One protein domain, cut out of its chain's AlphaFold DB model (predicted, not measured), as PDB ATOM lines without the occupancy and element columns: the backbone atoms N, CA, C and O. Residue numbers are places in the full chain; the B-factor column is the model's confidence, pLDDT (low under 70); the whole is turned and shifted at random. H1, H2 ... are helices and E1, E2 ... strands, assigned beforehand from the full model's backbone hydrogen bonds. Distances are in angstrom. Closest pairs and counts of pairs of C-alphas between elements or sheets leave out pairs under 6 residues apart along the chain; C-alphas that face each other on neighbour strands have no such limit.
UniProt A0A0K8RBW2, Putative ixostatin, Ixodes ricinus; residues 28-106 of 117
ATOM      1  N   PRO A  28     220.877 294.678 224.191       68.62
ATOM      2  CA  PRO A  28     220.151 295.934 224.390       68.62
ATOM      3  C   PRO A  28     218.646 295.812 224.112       68.62
ATOM      4  O   PRO A  28     217.833 296.378 224.835       68.62
ATOM      5  N   VAL A  29     218.266 295.040 223.089       71.19
ATOM      6  CA  VAL A  29     216.861 294.807 222.725       71.19
ATOM      7  C   VAL A  29     216.191 293.907 223.759       71.19
ATOM      8  O   VAL A  29     215.046 294.159 224.133       71.19
ATOM      9  N   VAL A  30     216.911 292.904 224.275       69.44
ATOM     10  CA  VAL A  30     216.415 292.060 225.368       69.44
ATOM     11  C   VAL A  30     216.168 292.901 226.618       69.44
ATOM     12  O   VAL A  30     215.079 292.841 227.174       69.44
ATOM     13  N   ILE A  31     217.124 293.742 227.023       73.50
ATOM     14  CA  ILE A  31     216.963 294.640 228.174       73.50
ATOM     15  C   ILE A  31     215.784 295.597 227.960       73.50
ATOM     16  O   ILE A  31     214.913 295.700 228.818       73.50
ATOM     17  N   GLN A  32     215.672 296.232 226.794       70.12
ATOM     18  CA  GLN A  32     214.578 297.164 226.522       70.12
ATOM     19  C   GLN A  32     213.194 296.493 226.567       70.12
ATOM     20  O   GLN A  32     212.257 297.046 227.144       70.12
ATOM     21  N   LYS A  33     213.049 295.300 225.976       71.94
ATOM     22  CA  LYS A  33     211.771 294.568 225.936       71.94
ATOM     23  C   LYS A  33     211.414 293.934 227.278       71.94
ATOM     24  O   LYS A  33     210.243 293.898 227.649       71.94
ATOM     25  N   HIS A  34     212.414 293.420 227.985       71.38
ATOM     26  CA  HIS A  34     212.221 292.536 229.132       71.38
ATOM     27  C   HIS A  34     212.579 293.164 230.468       71.38
ATOM     28  O   HIS A  34     212.399 292.541 231.495       71.38
ATOM     29  N   TYR A  35     213.057 294.401 230.476       74.38
ATOM     30  CA  TYR A  35     213.305 295.173 231.688       74.38
ATOM     31  C   TYR A  35     212.628 296.547 231.565       74.38
ATOM     32  O   TYR A  35     213.045 297.534 232.169       74.38
ATOM     33  N   GLY A  36     211.546 296.615 230.775       70.88
ATOM     34  CA  GLY A  36     210.849 297.845 230.387       70.88
ATOM     35  C   GLY A  36     210.240 298.648 231.541       70.88
ATOM     36  O   GLY A  36     209.980 299.835 231.379       70.88
ATOM     37  N   ARG A  37     210.031 298.028 232.711       74.00
ATOM     38  CA  ARG A  37     209.577 298.723 233.928       74.00
ATOM     39  C   ARG A  37     210.701 299.408 234.705       74.00
ATOM     40  O   ARG A  37     210.409 300.234 235.564       74.00
ATOM     41  N   LEU A  38     211.959 299.072 234.428       75.69
ATOM     42  CA  LEU A  38     213.096 299.769 235.016       75.69
ATOM     43  C   LEU A  38     213.239 301.156 234.389       75.69
ATOM     44  O   LEU A  38     212.975 301.344 233.199       75.69
ATOM     45  N   SER A  39     213.717 302.122 235.172       79.06
ATOM     46  CA  SER A  39     214.101 303.424 234.626       79.06
ATOM     47  C   SER A  39     215.226 303.260 233.585       79.06
ATOM     48  O   SER A  39     216.028 302.326 233.694       79.06
ATOM     49  N   PRO A  40     215.360 304.165 232.597       81.19
ATOM     50  CA  PRO A  40     216.416 304.058 231.584       81.19
ATOM     51  C   PRO A  40     217.838 303.966 232.168       81.19
ATOM     52  O   PRO A  40     218.680 303.226 231.658       81.19
ATOM     53  N   GLY A  41     218.103 304.671 233.275       80.94
ATOM     54  CA  GLY A  41     219.383 304.576 233.986       80.94
ATOM     55  C   GLY A  41     219.629 303.182 234.566       80.94
ATOM     56  O   GLY A  41     220.721 302.641 234.440       80.94
ATOM     57  N   CYS A  42     218.591 302.555 235.112       79.12
ATOM     58  CA  CYS A  42     218.665 301.218 235.689       79.12
ATOM     59  C   CYS A  42     218.822 300.120 234.624       79.12
ATOM     60  O   CYS A  42     219.608 299.197 234.810       79.12
ATOM     61  N   GLN A  43     218.161 300.263 233.467       81.62
ATOM     62  CA  GLN A  43     218.401 299.409 232.293       81.62
ATOM     63  C   GLN A  43     219.857 299.491 231.814       81.62
ATOM     64  O   GLN A  43     220.482 298.474 231.514       81.62
ATOM     65  N   THR A  44     220.406 300.707 231.770       83.94
ATOM     66  CA  THR A  44     221.802 300.940 231.380       83.94
ATOM     67  C   THR A  44     222.762 300.275 232.364       83.94
ATOM     68  O   THR A  44     223.707 299.601 231.956       83.94
ATOM     69  N   GLU A  45     222.500 300.421 233.661       83.50
ATOM     70  CA  GLU A  45     223.364 299.885 234.708       83.50
ATOM     71  C   GLU A  45     223.364 298.354 234.730       83.50
ATOM     72  O   GLU A  45     224.433 297.745 234.694       83.50
ATOM     73  N   ILE A  46     222.193 297.706 234.681       82.00
ATOM     74  CA  ILE A  46     222.135 296.237 234.655       82.00
ATOM     75  C   ILE A  46     222.829 295.668 233.408       82.00
ATOM     76  O   ILE A  46     223.551 294.672 233.494       82.00
ATOM     77  N   GLN A  47     222.699 296.341 232.259       86.81
ATOM     78  CA  GLN A  47     223.393 295.963 231.031       86.81
ATOM     79  C   GLN A  47     224.918 296.082 231.181       86.81
ATOM     80  O   GLN A  47     225.656 295.186 230.757       86.81
ATOM     81  N   ASN A  48     225.403 297.168 231.788       87.31
ATOM     82  CA  ASN A  48     226.827 297.367 232.050       87.31
ATOM     83  C   ASN A  48     227.377 296.294 232.988       87.31
ATOM     84  O   ASN A  48     228.436 295.730 232.718       87.31
ATOM     85  N   GLN A  49     226.651 295.967 234.053       84.19
ATOM     86  CA  GLN A  49     227.090 294.970 235.019       84.19
ATOM     87  C   GLN A  49     227.129 293.556 234.425       84.19
ATOM     88  O   GLN A  49     228.134 292.863 234.581       84.19
ATOM     89  N   MET A  50     226.110 293.159 233.654       87.75
ATOM     90  CA  MET A  50     226.122 291.895 232.903       87.75
ATOM     91  C   MET A  50     227.304 291.825 231.928       87.75
ATOM     92  O   MET A  50     227.983 290.804 231.830       87.75
ATOM     93  N   LYS A  51     227.612 292.930 231.242       89.50
ATOM     94  CA  LYS A  51     228.786 293.005 230.368       89.50
ATOM     95  C   LYS A  51     230.092 292.826 231.147       89.50
ATOM     96  O   LYS A  51     230.970 292.095 230.693       89.50
ATOM     97  N   GLN A  52     230.237 293.479 232.301       89.69
ATOM     98  CA  GLN A  52     231.450 293.371 233.119       89.69
ATOM     99  C   GLN A  52     231.627 291.969 233.702       89.69
ATOM    100  O   GLN A  52     232.734 291.438 233.649       89.69
ATOM    101  N   VAL A  53     230.558 291.334 234.195       88.44
ATOM    102  CA  VAL A  53     230.655 289.976 234.752       88.44
ATOM    103  C   VAL A  53     231.095 288.977 233.684       88.44
ATOM    104  O   VAL A  53     232.006 288.190 233.916       88.44
ATOM    105  N   CYS A  54     230.551 289.077 232.469       90.56
ATOM    106  CA  CYS A  54     230.976 288.222 231.366       90.56
ATOM    107  C   CYS A  54     232.424 288.490 230.941       90.56
ATOM    108  O   CYS A  54     233.159 287.548 230.649       90.56
ATOM    109  N   LYS A  55     232.875 289.750 230.992       92.00
ATOM    110  CA  LYS A  55     234.266 290.111 230.700       92.00
ATOM    111  C   LYS A  55     235.258 289.487 231.690       92.00
ATOM    112  O   LYS A  55     236.327 289.065 231.263       92.00
ATOM    113  N   VAL A  56     234.911 289.395 232.978       91.50
ATOM    114  CA  VAL A  56     235.745 288.721 233.997       91.50
ATOM    115  C   VAL A  56     235.902 287.223 233.709       91.50
ATOM    116  O   VAL A  56     236.918 286.635 234.060       91.50
ATOM    117  N   HIS A  57     234.943 286.626 233.003       89.94
ATOM    118  CA  HIS A  57     235.004 285.246 232.520       89.94
ATOM    119  C   HIS A  57     235.515 285.120 231.073       89.94
ATOM    120  O   HIS A  57     235.263 284.109 230.416       89.94
ATOM    121  N   GLU A  58     236.203 286.150 230.563       93.31
ATOM    122  CA  GLU A  58     236.784 286.187 229.212       93.31
ATOM    123  C   GLU A  58     235.748 285.980 228.089       93.31
ATOM    124  O   GLU A  58     236.042 285.424 227.028       93.31
ATOM    125  N   ARG A  59     234.507 286.438 228.315       93.44
ATOM    126  CA  ARG A  59     233.410 286.381 227.338       93.44
ATOM    127  C   ARG A  59     233.074 287.756 226.789       93.44
ATOM    128  O   ARG A  59     232.931 288.726 227.533       93.44
ATOM    129  N   SER A  60     232.914 287.828 225.473       90.50
ATOM    130  CA  SER A  60     232.620 289.075 224.756       90.50
ATOM    131  C   SER A  60     231.122 289.341 224.567       90.50
ATOM    132  O   SER A  60     230.720 290.499 224.413       90.50
ATOM    133  N   HIS A  61     230.288 288.300 224.638       90.56
ATOM    134  CA  HIS A  61     228.839 288.389 224.499       90.56
ATOM    135  C   HIS A  61     228.116 287.925 225.760       90.56
ATOM    136  O   HIS A  61     228.637 287.152 226.568       90.56
ATOM    137  N   PHE A  62     226.887 288.410 225.921       90.06
ATOM    138  CA  PHE A  62     226.027 288.038 227.032       90.06
ATOM    139  C   PHE A  62     224.569 287.997 226.598       90.06
ATOM    140  O   PHE A  62     224.198 288.706 225.674       90.06
ATOM    141  N   LEU A  63     223.737 287.207 227.268       87.94
ATOM    142  CA  LEU A  63     222.292 287.194 227.090       87.94
ATOM    143  C   LEU A  63     221.620 287.167 228.471       87.94
ATOM    144  O   LEU A  63     221.873 286.235 229.244       87.94
ATOM    145  N   PRO A  64     220.775 288.155 228.809       83.75
ATOM    146  CA  PRO A  64     220.004 288.122 230.046       83.75
ATOM    147  C   PRO A  64     219.035 286.939 230.033       83.75
ATOM    148  O   PRO A  64     218.351 286.710 229.033       83.75
ATOM    149  N   SER A  65     218.916 286.221 231.150       82.00
ATOM    150  CA  SER A  65     217.800 285.294 231.314       82.00
ATOM    151  C   SER A  65     216.494 286.065 231.516       82.00
ATOM    152  O   SER A  65     216.454 287.092 232.193       82.00
ATOM    153  N   LEU A  66     215.415 285.563 230.912       71.19
ATOM    154  CA  LEU A  66     214.079 286.163 231.007       71.19
ATOM    155  C   LEU A  66     213.271 285.648 232.199       71.19
ATOM    156  O   LEU A  66     212.295 286.278 232.597       71.19
ATOM    157  N   ARG A  67     213.639 284.479 232.727       70.44
ATOM    158  CA  ARG A  67     212.903 283.786 233.795       70.44
ATOM    159  C   ARG A  67     213.780 283.318 234.949       70.44
ATOM    160  O   ARG A  67     213.253 282.920 235.977       70.44
ATOM    161  N   GLY A  68     215.101 283.393 234.806       80.25
ATOM    162  CA  GLY A  68     216.038 282.954 235.832       80.25
ATOM    163  C   GLY A  68     216.986 284.052 236.285       80.25
ATOM    164  O   GLY A  68     217.196 285.052 235.603       80.25
ATOM    165  N   CYS A  69     217.620 283.815 237.427       88.31
ATOM    166  CA  CYS A  69     218.630 284.699 237.999       88.31
ATOM    167  C   CYS A  69     220.025 284.356 237.508       88.31
ATOM    168  O   CYS A  69     220.903 283.983 238.282       88.31
ATOM    169  N   PHE A  70     220.223 284.454 236.197       88.62
ATOM    170  CA  PHE A  70     221.533 284.287 235.580       88.62
ATOM    171  C   PHE A  70     221.656 285.103 234.292       88.62
ATOM    172  O   PHE A  70     220.666 285.437 233.639       88.62
ATOM    173  N   VAL A  71     222.894 285.374 233.900       89.75
ATOM    174  CA  VAL A  71     223.260 285.838 232.563       89.75
ATOM    175  C   VAL A  71     224.021 284.721 231.856       89.75
ATOM    176  O   VAL A  71     224.836 284.027 232.463       89.75
ATOM    177  N   TYR A  72     223.726 284.502 230.580       90.94
ATOM    178  CA  TYR A  72     224.494 283.585 229.750       90.94
ATOM    179  C   TYR A  72     225.642 284.352 229.096       90.94
ATOM    180  O   TYR A  72     225.386 285.231 228.285       90.94
ATOM    181  N   CYS A  73     226.885 284.050 229.454       92.88
ATOM    182  CA  CYS A  73     228.087 284.664 228.896       92.88
ATOM    183  C   CYS A  73     228.697 283.735 227.846       92.88
ATOM    184  O   CYS A  73     228.864 282.549 228.121       92.88
ATOM    185  N   TYR A  74     229.051 284.237 226.664       92.44
ATOM    186  CA  TYR A  74     229.547 283.389 225.576       92.44
ATOM    187  C   TYR A  74     230.475 284.132 224.610       92.44
ATOM    188  O   TYR A  74     230.483 285.362 224.553       92.44
ATOM    189  N   ASN A  75     231.267 283.369 223.858       90.38
ATOM    190  CA  ASN A  75     232.034 283.863 222.710       90.38
ATOM    191  C   ASN A  75     231.427 283.351 221.400       90.38
ATOM    192  O   ASN A  75     231.279 284.104 220.442       90.38
ATOM    193  N   ASP A  76     230.988 282.093 221.395       88.88
ATOM    194  CA  ASP A  76     230.297 281.455 220.280       88.88
ATOM    195  C   ASP A  76     229.248 280.443 220.783       88.88
ATOM    196  O   ASP A  76     228.919 280.400 221.969       88.88
ATOM    197  N   ARG A  77     228.659 279.658 219.871       81.25
ATOM    198  CA  ARG A  77     227.584 278.701 220.200       81.25
ATOM    199  C   ARG A  77     228.050 277.505 221.034       81.25
ATOM    200  O   ARG A  77     227.214 276.890 221.688       81.25
ATOM    201  N   SER A  78     229.330 277.152 220.969       86.25
ATOM    202  CA  SER A  78     229.926 276.029 221.704       86.25
ATOM    203  C   SER A  78     230.615 276.459 222.994       86.25
ATOM    204  O   SER A  78     230.778 275.645 223.898       86.25
ATOM    205  N   ASP A  79     230.985 277.733 223.089       87.31
ATOM    206  CA  ASP A  79     231.691 278.299 224.221       87.31
ATOM    207  C   ASP A  79     230.803 279.307 224.961       87.31
ATOM    208  O   ASP A  79     230.862 280.523 224.725       87.31
ATOM    209  N   GLY A  80     229.999 278.800 225.902       91.69
ATOM    210  CA  GLY A  80     229.174 279.622 226.785       91.69
ATOM    211  C   GLY A  80     228.980 279.045 228.186       91.69
ATOM    212  O   GLY A  80     229.139 277.849 228.426       91.69
ATOM    213  N   MET A  81     228.648 279.923 229.129       92.69
ATOM    214  CA  MET A  81     228.452 279.590 230.537       92.69
ATOM    215  C   MET A  81     227.344 280.430 231.170       92.69
ATOM    216  O   MET A  81     227.072 281.557 230.756       92.69
ATOM    217  N   ARG A  82     226.718 279.890 232.217       91.88
ATOM    218  CA  ARG A  82     225.723 280.605 233.028       91.88
ATOM    219  C   ARG A  82     226.414 281.220 234.238       91.88
ATOM    220  O   ARG A  82     227.049 280.503 235.006       91.88
ATOM    221  N   VAL A  83     226.254 282.525 234.421       90.94
ATOM    222  CA  VAL A  83     226.745 283.259 235.592       90.94
ATOM    223  C   VAL A  83     225.542 283.689 236.431       90.94
ATOM    224  O   VAL A  83     224.680 284.400 235.908       90.94
ATOM    225  N   PRO A  84     225.428 283.253 237.697       88.56
ATOM    226  CA  PRO A  84     224.290 283.596 238.542       88.56
ATOM    227  C   PRO A  84     224.268 285.091 238.885       88.56
ATOM    228  O   PRO A  84     225.310 285.709 239.104       88.56
ATOM    229  N   LEU A  85     223.066 285.662 238.959       84.12
ATOM    230  CA  LEU A  85     222.844 287.018 239.452       84.12
ATOM    231  C   LEU A  85     222.717 287.001 240.982       84.12
ATOM    232  O   LEU A  85     222.151 286.073 241.561       84.12
ATOM    233  N   ARG A  86     223.240 288.040 241.634       83.69
ATOM    234  CA  ARG A  86     223.058 288.284 243.071       83.69
ATOM    235  C   ARG A  86     221.596 288.588 243.417       83.69
ATOM    236  O   ARG A  86     220.808 289.008 242.569       83.69
ATOM    237  N   ASN A  87     221.254 288.401 244.690       84.56
ATOM    238  CA  ASN A  87     219.950 288.796 245.218       84.56
ATOM    239  C   ASN A  87     219.716 290.309 245.050       84.56
ATOM    240  O   ASN A  87     220.664 291.083 245.093       84.56
ATOM    241  N   GLY A  88     218.460 290.719 244.868       80.88
ATOM    242  CA  GLY A  88     218.054 292.122 244.704       80.88
ATOM    243  C   GLY A  88     218.112 292.638 243.264       80.88
ATOM    244  O   GLY A  88     217.405 293.585 242.912       80.88
ATOM    245  N   LEU A  89     218.877 291.981 242.393       83.06
ATOM    246  CA  LEU A  89     219.005 292.409 241.007       83.06
ATOM    247  C   LEU A  89     217.722 292.186 240.204       83.06
ATOM    248  O   LEU A  89     217.037 291.185 240.435       83.06
ATOM    249  N   PRO A  90     217.416 293.070 239.239       82.56
ATOM    250  CA  PRO A  90     216.272 292.886 238.366       82.56
ATOM    251  C   PRO A  90     216.339 291.567 237.596       82.56
ATOM    252  O   PRO A  90     217.389 291.185 237.078       82.56
ATOM    253  N   CYS A  91     215.191 290.920 237.460       81.88
ATOM    254  CA  CYS A  91     214.972 289.793 236.567       81.88
ATOM    255  C   CYS A  91     213.560 289.909 235.975       81.88
ATOM    256  O   CYS A  91     212.672 290.486 236.594       81.88
ATOM    257  N   GLY A  92     213.346 289.387 234.768       75.31
ATOM    258  CA  GLY A  92     212.017 289.343 234.149       75.31
ATOM    259  C   GLY A  92     211.352 290.699 233.838       75.31
ATOM    260  O   GLY A  92     211.831 291.785 234.160       75.31
ATOM    261  N   ASN A  93     210.192 290.613 233.182       73.81
ATOM    262  CA  ASN A  93     209.531 291.750 232.522       73.81
ATOM    263  C   ASN A  93     208.768 292.678 233.462       73.81
ATOM    264  O   ASN A  93     208.476 293.821 233.104       73.81
ATOM    265  N   ASN A  94     208.391 292.182 234.639       73.19
ATOM    266  CA  ASN A  94     207.419 292.858 235.491       73.19
ATOM    267  C   ASN A  94     208.060 293.593 236.670       73.19
ATOM    268  O   ASN A  94     207.331 294.075 237.537       73.19
ATOM    269  N   GLY A  95     209.386 293.761 236.646       73.31
ATOM    270  CA  GLY A  95     210.148 294.374 237.732       73.31
ATOM    271  C   GLY A  95     210.488 293.391 238.848       73.31
ATOM    272  O   GLY A  95     210.756 293.836 239.956       73.31
ATOM    273  N   GLN A  96     210.456 292.084 238.560       83.50
ATOM    274  CA  GLN A  96     210.840 291.040 239.503       83.50
ATOM    275  C   GLN A  96     212.310 291.167 239.904       83.50
ATOM    276  O   GLN A  96     213.107 291.849 239.249       83.50
ATOM    277  N   ILE A  97     212.669 290.508 241.004       85.25
ATOM    278  CA  ILE A  97     214.036 290.525 241.524       85.25
ATOM    279  C   ILE A  97     214.547 289.122 241.793       85.25
ATOM    280  O   ILE A  97     213.782 288.194 242.061       85.25
ATOM    281  N   CYS A  98     215.864 288.993 241.800       86.69
ATOM    282  CA  CYS A  98     216.521 287.768 242.193       86.69
ATOM    283  C   CYS A  98     216.492 287.557 243.702       86.69
ATOM    284  O   CYS A  98     216.870 288.434 244.479       86.69
ATOM    285  N   LYS A  99     216.064 286.367 244.123       87.81
ATOM    286  CA  LYS A  99     216.082 285.931 245.517       87.81
ATOM    287  C   LYS A  99     216.404 284.445 245.581       87.81
ATOM    288  O   LYS A  99     215.622 283.614 245.144       87.81
ATOM    289  N   ASN A 100     217.565 284.116 246.136       87.00
ATOM    290  CA  ASN A 100     218.067 282.749 246.282       87.00
ATOM    291  C   ASN A 100     218.103 281.974 244.951       87.00
ATOM    292  O   ASN A 100     217.815 280.783 244.912       87.00
ATOM    293  N   GLY A 101     218.457 282.659 243.858       84.31
ATOM    294  CA  GLY A 101     218.515 282.075 242.514       84.31
ATOM    295  C   GLY A 101     217.175 282.025 241.768       84.31
ATOM    296  O   GLY A 101     217.165 281.693 240.583       84.31
ATOM    297  N   GLU A 102     216.073 282.411 242.411       88.19
ATOM    298  CA  GLU A 102     214.743 282.474 241.803       88.19
ATOM    299  C   GLU A 102     214.360 283.907 241.437       88.19
ATOM    300  O   GLU A 102     214.708 284.859 242.142       88.19
ATOM    301  N   CYS A 103     213.625 284.058 240.335       86.50
ATOM    302  CA  CYS A 103     213.072 285.340 239.921       86.50
ATOM    303  C   CYS A 103     211.676 285.517 240.525       86.50
ATOM    304  O   CYS A 103     210.727 284.865 240.091       86.50
ATOM    305  N   VAL A 104     211.557 286.371 241.543       87.00
ATOM    306  CA  VAL A 104     210.336 286.511 242.348       87.00
ATOM    307  C   VAL A 104     209.688 287.877 242.162       87.00
ATOM    308  O   VAL A 104     210.372 288.891 242.004       87.00
ATOM    309  N   ASP A 105     208.356 287.917 242.219       85.12
ATOM    310  CA  ASP A 105     207.604 289.169 242.179       85.12
ATOM    311  C   ASP A 105     207.900 289.995 243.441       85.12
ATOM    312  O   ASP A 105     207.490 289.660 244.553       85.12
ATOM    313  N   ALA A 106     208.636 291.086 243.264       74.44
ATOM    314  CA  ALA A 106     208.910 292.082 244.287       74.44
ATOM    315  C   ALA A 106     209.143 293.435 243.611       74.44
ATOM    316  O   ALA A 106     209.473 293.491 242.431       74.44
TER     317      ALA A 106
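This is residues 28 to 106 of the 117 residues of the protein "Putative ixostatin" of Ixodes ricinus (UniProt A0A0K8RBW2). One long helix, H2, lies slantwise over a small three-stranded sheet, E1 E2 E3, while the short helix H1 sits by the beginning of H2 and the sheet's E1 edge. A separate small hairpin, E4 and E5, makes one end of the domain. The 79 printed residues hold two named helices, then five named strands; both sheets are antiparallel, the larger in the order E1 - E2 - E3, and the class is mixed. The whole is compact, with a radius of gyration of the C-alphas of 11.8 A and spans of 33 by 26 by 19 A.

Find C-alpha 28 at (220.151, 295.934, 224.390); from there H1 runs to residue 34. H2, residues 40 to 56, covers 24.8 A from C-alpha 40 at (216.416, 304.058, 231.584). Next come E1, residues 61 to 64, E2, 70 to 74, 12.8 A, and E3, 80 to 84, 13.3 A. E4 is residues 96 to 99; E5, 102 to 104, ends at (210.336, 286.511, 242.348).

E1, E2 and E3 form a meander, each strand the antiparallel neighbour of the one before; look for N 63 and O 72 at 2.8 A, and N 71 and O 83 at 2.9 A. H2 is on one face, making two layers, at a height over the sheet of 8.2 A; the C-alphas of Cys 54 and Cys 73 are its closest to E2, 5.2 A. H1 only grazes the sheet. H2 touches H1 with residues 43 to 47 alone, at a steep tilt of 60 degrees, opposite ways; the closest C-alphas, Ile 31 and Gln 43, are 6.5 A apart. In both helices every O i to N i+4 pair is within hydrogen-bond range. In the hairpin E4 and E5, N 99 and O 102 are 2.8 A apart; H2 and E4 are apart.

The farthest C-alphas, Ser 78 and Ala 106, are 34.8 A apart. The printed part has no cut, and the link from E3 to E4 is long, with 11 residues. Residues 28 and 30 are under pLDDT 70.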